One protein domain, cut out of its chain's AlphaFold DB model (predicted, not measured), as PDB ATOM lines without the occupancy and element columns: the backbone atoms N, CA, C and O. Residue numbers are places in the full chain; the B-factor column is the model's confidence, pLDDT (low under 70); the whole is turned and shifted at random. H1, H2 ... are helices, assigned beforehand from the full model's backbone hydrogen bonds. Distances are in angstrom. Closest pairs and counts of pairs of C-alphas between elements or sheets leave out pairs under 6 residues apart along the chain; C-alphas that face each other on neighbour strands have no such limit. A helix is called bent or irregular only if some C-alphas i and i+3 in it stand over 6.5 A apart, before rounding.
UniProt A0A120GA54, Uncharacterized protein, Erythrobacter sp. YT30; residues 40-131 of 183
ATOM      1  N   LEU A  40       9.358 -37.363  11.934       88.94
ATOM      2  CA  LEU A  40       9.162 -38.780  11.680       88.94
ATOM      3  C   LEU A  40       8.441 -38.945  10.345       88.94
ATOM      4  O   LEU A  40       7.271 -38.592  10.216       88.94
ATOM      5  N   THR A  41       9.136 -39.529   9.371       88.88
ATOM      6  CA  THR A  41       8.572 -39.824   8.049       88.88
ATOM      7  C   THR A  41       8.406 -41.327   7.877       88.88
ATOM      8  O   THR A  41       9.366 -42.084   7.998       88.88
ATOM      9  N   TYR A  42       7.189 -41.762   7.562       92.69
ATOM     10  CA  TYR A  42       6.869 -43.153   7.247       92.69
ATOM     11  C   TYR A  42       5.772 -43.231   6.181       92.69
ATOM     12  O   TYR A  42       5.110 -42.243   5.862       92.69
ATOM     13  N   ASP A  43       5.594 -44.413   5.596       95.81
ATOM     14  CA  ASP A  43       4.552 -44.650   4.598       95.81
ATOM     15  C   ASP A  43       3.183 -44.733   5.281       95.81
ATOM     16  O   ASP A  43       3.031 -45.427   6.285       95.81
ATOM     17  N   ILE A  44       2.165 -44.077   4.719       95.88
ATOM     18  CA  ILE A  44       0.804 -44.044   5.279       95.88
ATOM     19  C   ILE A  44       0.221 -45.441   5.553       95.88
ATOM     20  O   ILE A  44      -0.585 -45.610   6.465       95.88
ATOM     21  N   ALA A  45       0.661 -46.473   4.823       96.25
ATOM     22  CA  ALA A  45       0.272 -47.860   5.075       96.25
ATOM     23  C   ALA A  45       0.628 -48.352   6.490       96.25
ATOM     24  O   ALA A  45      -0.028 -49.260   6.994       96.25
ATOM     25  N   MET A  46       1.651 -47.765   7.118       97.56
ATOM     26  CA  MET A  46       2.130 -48.132   8.452       97.56
ATOM     27  C   MET A  46       1.353 -47.451   9.586       97.56
ATOM     28  O   MET A  46       1.515 -47.830  10.742       97.56
ATOM     29  N   GLN A  47       0.520 -46.449   9.280       97.50
ATOM     30  CA  GLN A  47      -0.176 -45.631  10.274       97.50
ATOM     31  C   GLN A  47      -0.914 -46.415  11.378       97.50
ATOM     32  O   GLN A  47      -0.733 -46.035  12.535       97.50
ATOM     33  N   PRO A  48      -1.703 -47.476  11.099       98.25
ATOM     34  CA  PRO A  48      -2.359 -48.227  12.174       98.25
ATOM     35  C   PRO A  48      -1.343 -48.824  13.160       98.25
ATOM     36  O   PRO A  48      -1.465 -48.621  14.359       98.25
ATOM     37  N   TYR A  49      -0.266 -49.426  12.657       98.25
ATOM     38  CA  TYR A  49       0.765 -50.072  13.479       98.25
ATOM     39  C   TYR A  49       1.608 -49.068  14.273       98.25
ATOM     40  O   TYR A  49       2.002 -49.320  15.412       98.25
ATOM     41  N   VAL A  50       1.866 -47.897  13.683       97.88
ATOM     42  CA  VAL A  50       2.466 -46.763  14.396       97.88
ATOM     43  C   VAL A  50       1.555 -46.319  15.539       97.88
ATOM     44  O   VAL A  50       2.045 -46.063  16.639       97.88
ATOM     45  N   SER A  51       0.243 -46.243  15.305       97.19
ATOM     46  CA  SER A  51      -0.724 -45.878  16.340       97.19
ATOM     47  C   SER A  51      -0.755 -46.901  17.469       97.19
ATOM     48  O   SER A  51      -0.741 -46.496  18.625       97.19
ATOM     49  N   ASP A  52      -0.737 -48.198  17.162       97.88
ATOM     50  CA  ASP A  52      -0.759 -49.264  18.170       97.88
ATOM     51  C   ASP A  52       0.459 -49.192  19.097       97.88
ATOM     52  O   ASP A  52       0.327 -49.219  20.324       97.88
ATOM     53  N   TYR A  53       1.652 -49.007  18.524       98.00
ATOM     54  CA  TYR A  53       2.862 -48.840  19.324       98.00
ATOM     55  C   TYR A  53       2.828 -47.556  20.163       98.00
ATOM     56  O   TYR A  53       3.135 -47.600  21.356       98.00
ATOM     57  N   LYS A  54       2.402 -46.423  19.587       96.69
ATOM     58  CA  LYS A  54       2.258 -45.158  20.331       96.69
ATOM     59  C   LYS A  54       1.264 -45.289  21.480       96.69
ATOM     60  O   LYS A  54       1.579 -44.863  22.586       96.69
ATOM     61  N   ASN A  55       0.129 -45.941  21.245       96.62
ATOM     62  CA  ASN A  55      -0.869 -46.209  22.272       96.62
ATOM     63  C   ASN A  55      -0.267 -47.029  23.421       96.62
ATOM     64  O   ASN A  55      -0.478 -46.676  24.574       96.62
ATOM     65  N   CYS A  56       0.538 -48.061  23.138       97.19
ATOM     66  CA  CYS A  56       1.224 -48.826  24.188       97.19
ATOM     67  C   CYS A  56       2.160 -47.954  25.045       97.19
ATOM     68  O   CYS A  56       2.182 -48.081  26.275       97.19
ATOM     69  N   LEU A  57       2.927 -47.066  24.403       95.88
ATOM     70  CA  LEU A  57       3.837 -46.146  25.093       95.88
ATOM     71  C   LEU A  57       3.069 -45.147  25.973       95.88
ATOM     72  O   LEU A  57       3.435 -44.915  27.126       95.88
ATOM     73  N   GLU A  58       1.982 -44.585  25.443       93.25
ATOM     74  CA  GLU A  58       1.159 -43.568  26.109       93.25
ATOM     75  C   GLU A  58       0.241 -44.149  27.199       93.25
ATOM     76  O   GLU A  58      -0.143 -43.426  28.110       93.25
ATOM     77  N   HIS A  59      -0.044 -45.457  27.195       89.25
ATOM     78  CA  HIS A  59      -0.876 -46.118  28.216       89.25
ATOM     79  C   HIS A  59      -0.214 -46.229  29.606       89.25
ATOM     80  O   HIS A  59      -0.720 -46.902  30.504       89.25
ATOM     81  N   THR A  60       0.954 -45.618  29.800       80.44
ATOM     82  CA  THR A  60       1.657 -45.630  31.083       80.44
ATOM     83  C   THR A  60       1.033 -44.608  32.027       80.44
ATOM     84  O   THR A  60       1.019 -43.419  31.724       80.44
ATOM     85  N   ASN A  61       0.572 -45.054  33.197       82.56
ATOM     86  CA  ASN A  61       0.208 -44.139  34.277       82.56
ATOM     87  C   ASN A  61       1.464 -43.383  34.722       82.56
ATOM     88  O   ASN A  61       2.340 -43.968  35.359       82.56
ATOM     89  N   LEU A  62       1.552 -42.103  34.359       88.50
ATOM     90  CA  LEU A  62       2.617 -41.227  34.827       88.50
ATOM     91  C   LEU A  62       2.404 -40.924  36.309       88.50
ATOM     92  O   LEU A  62       1.337 -40.466  36.721       88.50
ATOM     93  N   ILE A  63       3.429 -41.182  37.111       89.69
ATOM     94  CA  ILE A  63       3.464 -40.846  38.530       89.69
ATOM     95  C   ILE A  63       4.078 -39.453  38.651       89.69
ATOM     96  O   ILE A  63       5.263 -39.273  38.391       89.69
ATOM     97  N   LEU A  64       3.272 -38.466  39.038       89.81
ATOM     98  CA  LEU A  64       3.726 -37.102  39.304       89.81
ATOM     99  C   LEU A  64       3.888 -36.920  40.819       89.81
ATOM    100  O   LEU A  64       2.972 -36.465  41.499       89.81
ATOM    101  N   ASP A  65       5.041 -37.316  41.357       90.75
ATOM    102  CA  ASP A  65       5.360 -37.278  42.797       90.75
ATOM    103  C   ASP A  65       6.148 -36.023  43.219       90.75
ATOM    104  O   ASP A  65       6.734 -35.973  44.302       90.75
ATOM    105  N   GLY A  66       6.166 -34.999  42.363       90.06
ATOM    106  CA  GLY A  66       6.931 -33.773  42.584       90.06
ATOM    107  C   GLY A  66       8.422 -33.902  42.257       90.06
ATOM    108  O   GLY A  66       9.206 -33.061  42.694       90.06
ATOM    109  N   ARG A  67       8.829 -34.934  41.507       92.44
ATOM    110  CA  ARG A  67      10.207 -35.121  41.032       92.44
ATOM    111  C   ARG A  67      10.275 -35.077  39.497       92.44
ATOM    112  O   ARG A  67       9.354 -35.566  38.846       92.44
ATOM    113  N   PRO A  68      11.371 -34.559  38.909       93.00
ATOM    114  CA  PRO A  68      11.605 -34.600  37.464       93.00
ATOM    115  C   PRO A  68      12.120 -35.990  37.044       93.00
ATOM    116  O   PRO A  68      13.317 -36.197  36.859       93.00
ATOM    117  N   ASN A  69      11.232 -36.985  36.988       95.19
ATOM    118  CA  ASN A  69      11.571 -38.368  36.621       95.19
ATOM    119  C   ASN A  69      10.726 -38.931  35.462       95.19
ATOM    120  O   ASN A  69      10.691 -40.148  35.250       95.19
ATOM    121  N   VAL A  70      10.049 -38.082  34.690       95.56
ATOM    122  CA  VAL A  70       9.183 -38.483  33.575       95.56
ATOM    123  C   VAL A  70       9.995 -39.133  32.450       95.56
ATOM    124  O   VAL A  70       9.545 -40.125  31.873       95.56
ATOM    125  N   GLU A  71      11.222 -38.670  32.169       95.75
ATOM    126  CA  GLU A  71      12.138 -39.326  31.222       95.75
ATOM    127  C   GLU A  71      12.370 -40.791  31.609       95.75
ATOM    128  O   GLU A  71      12.311 -41.688  30.762       95.75
ATOM    129  N   GLN A  72      12.616 -41.047  32.896       96.38
ATOM    130  CA  GLN A  72      12.853 -42.394  33.406       96.38
ATOM    131  C   GLN A  72      11.605 -43.271  33.250       96.38
ATOM    132  O   GLN A  72      11.718 -44.419  32.811       96.38
ATOM    133  N   GLN A  73      10.422 -42.731  33.554       96.00
ATOM    134  CA  GLN A  73       9.152 -43.441  33.389       96.00
ATOM    135  C   GLN A  73       8.886 -43.795  31.917       96.00
ATOM    136  O   GLN A  73       8.529 -44.932  31.608       96.00
ATOM    137  N   HIS A  74       9.152 -42.869  30.991       96.00
ATOM    138  CA  HIS A  74       9.047 -43.116  29.550       96.00
ATOM    139  C   HIS A  74      10.064 -44.158  29.054       96.00
ATOM    140  O   HIS A  74       9.722 -45.035  28.258       96.00
ATOM    141  N   ARG A  75      11.311 -44.132  29.549       96.69
ATOM    142  CA  ARG A  75      12.313 -45.176  29.245       96.69
ATOM    143  C   ARG A  75      11.854 -46.556  29.716       96.69
ATOM    144  O   ARG A  75      12.061 -47.535  29.001       96.69
ATOM    145  N   ALA A  76      11.215 -46.637  30.882       96.25
ATOM    146  CA  ALA A  76      10.700 -47.889  31.431       96.25
ATOM    147  C   ALA A  76       9.525 -48.472  30.621       96.25
ATOM    148  O   ALA A  76       9.300 -49.682  30.658       96.25
ATOM    149  N   ALA A  77       8.807 -47.650  29.845       95.88
ATOM    150  CA  ALA A  77       7.734 -48.116  28.969       95.88
ATOM    151  C   ALA A  77       8.248 -48.899  27.745       95.88
ATOM    152  O   ALA A  77       7.567 -49.813  27.277       95.88
ATOM    153  N   LEU A  78       9.458 -48.600  27.249       96.62
ATOM    154  CA  LEU A  78      10.026 -49.252  26.061       96.62
ATOM    155  C   LEU A  78      10.113 -50.786  26.169       96.62
ATOM    156  O   LEU A  78       9.561 -51.455  25.293       96.62
ATOM    157  N   PRO A  79      10.747 -51.382  27.203       97.50
ATOM    158  CA  PRO A  79      10.820 -52.839  27.311       97.50
ATOM    159  C   PRO A  79       9.442 -53.488  27.480       97.50
ATOM    160  O   PRO A  79       9.219 -54.575  26.958       97.50
ATOM    161  N   ARG A  80       8.489 -52.817  28.139       95.88
ATOM    162  CA  ARG A  80       7.112 -53.317  28.286       95.88
ATOM    163  C   ARG A  80       6.381 -53.393  26.942       95.88
ATOM    164  O   ARG A  80       5.595 -54.304  26.724       95.88
ATOM    165  N   CYS A  81       6.646 -52.445  26.046       97.56
ATOM    166  CA  CYS A  81       6.040 -52.372  24.716       97.56
ATOM    167  C   CYS A  81       6.865 -53.069  23.620       97.56
ATOM    168  O   CYS A  81       6.569 -52.896  22.437       97.56
ATOM    169  N   ALA A  82       7.893 -53.848  23.978       98.06
ATOM    170  CA  ALA A  82       8.794 -54.471  23.009       98.06
ATOM    171  C   ALA A  82       8.084 -55.475  22.084       98.06
ATOM    172  O   ALA A  82       8.366 -55.500  20.885       98.06
ATOM    173  N   GLU A  83       7.136 -56.256  22.612       98.25
ATOM    174  CA  GLU A  83       6.344 -57.205  21.816       98.25
ATOM    175  C   GLU A  83       5.439 -56.478  20.816       98.25
ATOM    176  O   GLU A  83       5.491 -56.768  19.621       98.25
ATOM    177  N   VAL A  84       4.707 -55.452  21.272       98.31
ATOM    178  CA  VAL A  84       3.864 -54.602  20.410       98.31
ATOM    179  C   VAL A  84       4.705 -53.934  19.320       98.31
ATOM    180  O   VAL A  84       4.299 -53.892  18.162       98.31
ATOM    181  N   ARG A  85       5.912 -53.455  19.656       98.38
ATOM    182  CA  ARG A  85       6.855 -52.896  18.676       98.38
ATOM    183  C   ARG A  85       7.246 -53.933  17.622       98.38
ATOM    184  O   ARG A  85       7.235 -53.626  16.432       98.38
ATOM    185  N   ALA A  86       7.627 -55.138  18.046       98.62
ATOM    186  CA  ALA A  86       8.052 -56.200  17.139       98.62
ATOM    187  C   ALA A  86       6.918 -56.621  16.191       98.62
ATOM    188  O   ALA A  86       7.134 -56.737  14.981       98.62
ATOM    189  N   GLU A  87       5.703 -56.775  16.719       98.56
ATOM    190  CA  GLU A  87       4.511 -57.075  15.930       98.56
ATOM    191  C   GLU A  87       4.191 -55.951  14.937       98.56
ATOM    192  O   GLU A  87       4.030 -56.209  13.742       98.56
ATOM    193  N   ALA A  88       4.189 -54.696  15.388       98.50
ATOM    194  CA  ALA A  88       3.926 -53.535  14.542       98.50
ATOM    195  C   ALA A  88       4.929 -53.416  13.379       98.50
ATOM    196  O   ALA A  88       4.535 -53.117  12.245       98.50
ATOM    197  N   ILE A  89       6.214 -53.708  13.618       98.56
ATOM    198  CA  ILE A  89       7.251 -53.767  12.574       98.56
ATOM    199  C   ILE A  89       6.954 -54.890  11.575       98.56
ATOM    200  O   ILE A  89       7.004 -54.667  10.361       98.56
ATOM    201  N   ALA A  90       6.635 -56.093  12.055       98.69
ATOM    202  CA  ALA A  90       6.339 -57.235  11.192       98.69
ATOM    203  C   ALA A  90       5.110 -56.971  10.304       98.69
ATOM    204  O   ALA A  90       5.166 -57.174   9.088       98.69
ATOM    205  N   GLN A  91       4.027 -56.450  10.885       98.50
ATOM    206  CA  GLN A  91       2.799 -56.132  10.156       98.50
ATOM    207  C   GLN A  91       2.997 -54.974   9.162       98.50
ATOM    208  O   GLN A  91       2.515 -55.045   8.025       98.50
ATOM    209  N   SER A  92       3.785 -53.957   9.534       98.38
ATOM    210  CA  SER A  92       4.192 -52.867   8.634       98.38
ATOM    211  C   SER A  92       4.946 -53.394   7.412       98.38
ATOM    212  O   SER A  92       4.593 -53.088   6.272       98.38
ATOM    213  N   ASN A  93       5.948 -54.249   7.622       98.50
ATOM    214  CA  ASN A  93       6.700 -54.856   6.525       98.50
ATOM    215  C   ASN A  93       5.803 -55.714   5.623       98.50
ATOM    216  O   ASN A  93       5.891 -55.623   4.397       98.50
ATOM    217  N   ALA A  94       4.887 -56.492   6.208       98.44
ATOM    218  CA  ALA A  94       3.942 -57.306   5.450       98.44
ATOM    219  C   ALA A  94       3.002 -56.454   4.579       98.44
ATOM    220  O   ALA A  94       2.756 -56.794   3.418       98.44
ATOM    221  N   VAL A  95       2.477 -55.332   5.092       98.31
ATOM    222  CA  VAL A  95       1.606 -54.458   4.289       98.31
ATOM    223  C   VAL A  95       2.372 -53.748   3.174       98.31
ATOM    224  O   VAL A  95       1.849 -53.636   2.066       98.31
ATOM    225  N   LEU A  96       3.612 -53.322   3.430       98.06
ATOM    226  CA  LEU A  96       4.453 -52.663   2.431       98.06
ATOM    227  C   LEU A  96       4.856 -53.622   1.312       98.06
ATOM    228  O   LEU A  96       4.765 -53.253   0.141       98.06
ATOM    229  N   ALA A  97       5.211 -54.864   1.652       98.06
ATOM    230  CA  ALA A  97       5.502 -55.914   0.679       98.06
ATOM    231  C   ALA A  97       4.295 -56.196  -0.226       98.06
ATOM    232  O   ALA A  97       4.423 -56.159  -1.448       98.06
ATOM    233  N   ARG A  98       3.095 -56.367   0.352       97.88
ATOM    234  CA  ARG A  98       1.853 -56.561  -0.427       97.88
ATOM    235  C   ARG A  98       1.546 -55.403  -1.379       97.88
ATOM    236  O   ARG A  98       0.888 -55.611  -2.391       97.88
ATOM    237  N   ARG A  99       1.989 -54.190  -1.046       97.12
ATOM    238  CA  ARG A  99       1.780 -52.979  -1.852       97.12
ATOM    239  C   ARG A  99       2.940 -52.672  -2.807       97.12
ATOM    240  O   ARG A  99       2.870 -51.665  -3.502       97.12
ATOM    241  N   GLY A 100       4.000 -53.487  -2.832       96.81
ATOM    242  CA  GLY A 100       5.193 -53.232  -3.649       96.81
ATOM    243  C   GLY A 100       5.957 -51.967  -3.236       96.81
ATOM    244  O   GLY A 100       6.492 -51.262  -4.082       96.81
ATOM    245  N   ARG A 101       5.957 -51.629  -1.940       96.69
ATOM    246  CA  ARG A 101       6.535 -50.383  -1.387       96.69
ATOM    247  C   ARG A 101       7.878 -50.589  -0.680       96.69
ATOM    248  O   ARG A 101       8.420 -49.649  -0.098       96.69
ATOM    249  N   THR A 102       8.413 -51.807  -0.726       95.12
ATOM    250  CA  THR A 102       9.655 -52.203  -0.048       95.12
ATOM    251  C   THR A 102      10.885 -51.461  -0.560       95.12
ATOM    252  O   THR A 102      11.836 -51.304   0.195       95.12
ATOM    253  N   ASP A 103      10.858 -50.948  -1.792       95.00
ATOM    254  CA  ASP A 103      11.987 -50.200  -2.360       95.00
ATOM    255  C   ASP A 103      12.111 -48.798  -1.744       95.00
ATOM    256  O   ASP A 103      13.205 -48.326  -1.444       95.00
ATOM    257  N   THR A 104      10.978 -48.129  -1.501       94.25
ATOM    258  CA  THR A 104      10.945 -46.795  -0.875       94.25
ATOM    259  C   THR A 104      11.019 -46.860   0.648       94.25
ATOM    260  O   THR A 104      11.563 -45.954   1.284       94.25
ATOM    261  N   MET A 105      10.470 -47.929   1.231       96.31
ATOM    262  CA  MET A 105      10.409 -48.164   2.672       96.31
ATOM    263  C   MET A 105      10.868 -49.599   2.988       96.31
ATOM    264  O   MET A 105      10.039 -50.474   3.250       96.31
ATOM    265  N   PRO A 106      12.184 -49.872   2.919       97.38
ATOM    266  CA  PRO A 106      12.729 -51.189   3.225       97.38
ATOM    267  C   PRO A 106      12.618 -51.511   4.725       97.38
ATOM    268  O   PRO A 106      12.521 -50.592   5.545       97.38
ATOM    269  N   PRO A 107      12.724 -52.795   5.125       98.06
ATOM    270  CA  PRO A 107      12.570 -53.212   6.523       98.06
ATOM    271  C   PRO A 107      13.475 -52.492   7.532       98.06
ATOM    272  O   PRO A 107      13.075 -52.266   8.677       98.06
ATOM    273  N   ALA A 108      14.675 -52.086   7.108       97.69
ATOM    274  CA  ALA A 108      15.579 -51.290   7.933       97.69
ATOM    275  C   ALA A 108      14.989 -49.908   8.271       97.69
ATOM    276  O   ALA A 108      14.979 -49.529   9.438       97.69
ATOM    277  N   LYS A 109      14.410 -49.201   7.287       96.75
ATOM    278  CA  LYS A 109      13.753 -47.900   7.511       96.75
ATOM    279  C   LYS A 109      12.485 -48.024   8.348       96.75
ATOM    280  O   LYS A 109      12.192 -47.149   9.153       96.75
ATOM    281  N   VAL A 110      11.744 -49.123   8.189       97.75
ATOM    282  CA  VAL A 110      10.600 -49.420   9.065       97.75
ATOM    283  C   VAL A 110      11.075 -49.525  10.512       97.75
ATOM    284  O   VAL A 110      10.520 -48.866  11.383       97.75
ATOM    285  N   THR A 111      12.131 -50.298  10.767       98.00
ATOM    286  CA  THR A 111      12.706 -50.455  12.113       98.00
ATOM    287  C   THR A 111      13.169 -49.113  12.689       98.00
ATOM    288  O   THR A 111      12.780 -48.762  13.801       98.00
ATOM    289  N   GLU A 112      13.902 -48.325  11.898       96.19
ATOM    290  CA  GLU A 112      14.369 -46.982  12.264       96.19
ATOM    291  C   GLU A 112      13.216 -46.031  12.628       96.19
ATOM    292  O   GLU A 112      13.315 -45.275  13.596       96.19
ATOM    293  N   ALA A 113      12.089 -46.094  11.911       96.25
ATOM    294  CA  ALA A 113      10.910 -45.292  12.232       96.25
ATOM    295  C   ALA A 113      10.338 -45.637  13.622       96.25
ATOM    296  O   ALA A 113      10.010 -44.740  14.403       96.25
ATOM    297  N   PHE A 114      10.261 -46.926  13.972       97.81
ATOM    298  CA  PHE A 114       9.802 -47.363  15.297       97.81
ATOM    299  C   PHE A 114      10.811 -47.059  16.416       97.81
ATOM    300  O   PHE A 114      10.400 -46.743  17.536       97.81
ATOM    301  N   ASP A 115      12.113 -47.084  16.130       96.50
ATOM    302  CA  ASP A 115      13.146 -46.631  17.075       96.50
ATOM    303  C   ASP A 115      13.057 -45.130  17.331       96.50
ATOM    304  O   ASP A 115      13.078 -44.677  18.476       96.50
ATOM    305  N   THR A 116      12.857 -44.358  16.265       95.12
ATOM    306  CA  THR A 116      12.660 -42.911  16.341       95.12
ATOM    307  C   THR A 116      11.424 -42.574  17.174       95.12
ATOM    308  O   THR A 116      11.491 -41.691  18.026       95.12
ATOM    309  N   LEU A 117      10.318 -43.313  17.027       95.69
ATOM    310  CA  LEU A 117       9.136 -43.166  17.888       95.69
ATOM    311  C   LEU A 117       9.451 -43.380  19.375       95.69
ATOM    312  O   LEU A 117       9.010 -42.589  20.210       95.69
ATOM    313  N   GLY A 118      10.227 -44.416  19.706       95.69
ATOM    314  CA  GLY A 118      10.667 -44.666  21.082       95.69
ATOM    315  C   GLY A 118      11.541 -43.533  21.631       95.69
ATOM    316  O   GLY A 118      11.334 -43.071  22.753       95.69
ATOM    317  N   ASN A 119      12.463 -43.018  20.815       94.75
ATOM    318  CA  ASN A 119      13.313 -41.886  21.181       94.75
ATOM    319  C   ASN A 119      12.505 -40.600  21.392       94.75
ATOM    320  O   ASN A 119      12.701 -39.919  22.398       94.75
ATOM    321  N   ILE A 120      11.553 -40.298  20.502       93.44
ATOM    322  CA  ILE A 120      10.629 -39.164  20.648       93.44
ATOM    323  C   ILE A 120       9.865 -39.274  21.967       93.44
ATOM    324  O   ILE A 120       9.727 -38.281  22.681       93.44
ATOM    325  N   HIS A 121       9.386 -40.470  22.316       94.31
ATOM    326  CA  HIS A 121       8.699 -40.694  23.582       94.31
ATOM    327  C   HIS A 121       9.605 -40.346  24.774       94.31
ATOM    328  O   HIS A 121       9.207 -39.534  25.605       94.31
ATOM    329  N   ILE A 122      10.850 -40.831  24.818       94.81
ATOM    330  CA  ILE A 122      11.814 -40.469  25.876       94.81
ATOM    331  C   ILE A 122      12.060 -38.955  25.928       94.81
ATOM    332  O   ILE A 122      12.008 -38.361  27.004       94.81
ATOM    333  N   GLN A 123      12.299 -38.314  24.780       93.12
ATOM    334  CA  GLN A 123      12.598 -36.879  24.719       93.12
ATOM    335  C   GLN A 123      11.430 -36.012  25.194       93.12
ATOM    336  O   GLN A 123      11.653 -34.977  25.817       93.12
ATOM    337  N   ARG A 124      10.182 -36.440  24.969       91.38
ATOM    338  CA  ARG A 124       9.014 -35.779  25.572       91.38
ATOM    339  C   ARG A 124       9.069 -35.824  27.098       91.38
ATOM    340  O   ARG A 124       8.789 -34.814  27.730       91.38
ATOM    341  N   GLY A 125       9.460 -36.961  27.678       93.12
ATOM    342  CA  GLY A 125       9.629 -37.089  29.128       93.12
ATOM    343  C   GLY A 125      10.721 -36.160  29.656       93.12
ATOM    344  O   GLY A 125      10.483 -35.401  30.587       93.12
ATOM    345  N   ARG A 126      11.871 -36.113  28.975       93.69
ATOM    346  CA  ARG A 126      12.956 -35.172  29.295       93.69
ATOM    347  C   ARG A 126      12.511 -33.713  29.255       93.69
ATOM    348  O   ARG A 126      12.899 -32.925  30.110       93.69
ATOM    349  N   ASN A 127      11.737 -33.331  28.243       90.69
ATOM    350  CA  ASN A 127      11.244 -31.963  28.124       90.69
ATOM    351  C   ASN A 127      10.342 -31.596  29.311       90.69
ATOM    352  O   ASN A 127      10.495 -30.519  29.881       90.69
ATOM    353  N   LEU A 128       9.458 -32.509  29.725       91.31
ATOM    354  CA  LEU A 128       8.613 -32.321  30.905       91.31
ATOM    355  C   LEU A 128       9.444 -32.174  32.186       91.31
ATOM    356  O   LEU A 128       9.169 -31.271  32.973       91.31
ATOM    357  N   ASP A 129      10.486 -32.989  32.352       92.75
ATOM    358  CA  ASP A 129      11.420 -32.882  33.479       92.75
ATOM    359  C   ASP A 129      12.109 -31.509  33.517       92.75
ATOM    360  O   ASP A 129      12.120 -30.847  34.552       92.75
ATOM    361  N   GLN A 130      12.596 -31.022  32.372       92.31
ATOM    362  CA  GLN A 130      13.212 -29.694  32.268       92.31
ATOM    363  C   GLN A 130      12.230 -28.567  32.609       92.31
ATOM    364  O   GLN A 130      12.576 -27.643  33.343       92.31
ATOM    365  N   GLN A 131      10.995 -28.630  32.101       90.81
ATOM    366  CA  GLN A 131       9.963 -27.639  32.424       90.81
ATOM    367  C   GLN A 131       9.626 -27.650  33.919       90.81
ATOM    368  O   GLN A 131       9.458 -26.591  34.528       90.81
TER     369      GLN A 131
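What this domain is: This is residues 40 to 131 of the 183 residues of an uncharacterized protein of Erythrobacter sp. YT30 (UniProt A0A120GA54). A slender rod of four helices, in which the long helix H4 runs along one side and H2 and H3 follow each other along another, with H1 side by side with H3. H2 packs on the later part of H4 and H3 packs on its earlier part, while the loops round Gly 66 and Gly 100 lie at opposite ends of the rod. H1, H3 and H4 form a bundle, helices packed together lengthwise, and it is up and down, each running against the one before it in the chain. The printed part has 92 residues, with four named helices in the order H1, H2, H3, H4 and no named strand, and the class is all helix. The whole is only just compact, close to loose, with a radius of gyration of the C-alphas of 14.7 A and spans of 50 by 21 by 17 A.

How they stand to each other: Start at the first printed residue, Leu 40, and go on to H1, residues 44 to 58, which is one of two hubs, touching three other helices. Look next at H3, residues 82 to 98: it touches H1 with 17 pairs of C-alphas within 8 A, the closest being those of Tyr 49 and Ala 88, 4.8 A apart. These two helices run opposite ways at a shallow tilt of 6 degrees. H2, residues 70 to 80, only just touches H1, with 3 pairs of C-alphas within 8 A, and on H1 with residue 57 alone; the closest C-alphas are those of Leu 57 and Ala 77, 5.8 A apart. H1 and H2 run opposite ways at a steep tilt of 65 degrees. H2 and H3 meet only through their link. The other hub is H4, residues 107 to 131, which also touches three helices. With its residues 107 to 114 alone it touches H3, at a steep tilt of 41 degrees, opposite ways; the closest C-alphas are those of Asn 93 and Pro 107, 6.1 A apart, and the two form a helical hairpin. With its residues 118 to 129 alone H4 touches H2, opposite ways at a shallow tilt of 30 degrees; here the C-alphas of Glu 71 and Gly 125 come closest, at 4.0 A. With its residues 114 to 121 alone H4 only just touches H1, with 3 pairs of C-alphas within 8 A, the closest being those of Val 50 and Phe 114 at 7.4 A; they run the same way at a steep tilt of 39 degrees. In H3 and H4 every backbone pair of O i and N i+4 is within hydrogen-bond range, against 9 of 11 in H1 and 4 of 7 in H2.

Where its parts are: Find C-alpha 44 at (0.804, -44.044, 5.279), where H1 begins; it runs 20.8 A to C-alpha 58. It is irregular, with C-alphas 45 and 48 7.6 A apart. H2 runs from Val 70 to Arg 80 and is neither bent nor irregular, but only just: C-alphas 76 and 79 are 6.4 A apart. H3 begins at C-alpha 82, at (8.794, -54.471, 23.009), and runs 24.5 A to Arg 98. H4, the longest helix with 25 residues, runs 36.5 A from Pro 107 to C-alpha 131 at (9.963, -27.639, 32.424).

The domain as a whole: Look for the two C-alphas farthest apart at Gly 66 and Gly 100, with 50.2 A between them. The first and last printed C-alphas, of Leu 40 and Gln 131, are 23.6 A apart. The printed part has no cut. The link from H1 to H2, with 11 residues, is long; that from H2 to H3, one residue, is tight; that from H3 to H4, with 8 residues, is short. The mean pLDDT of the printed part is 95.3, and no printed residue is under 70.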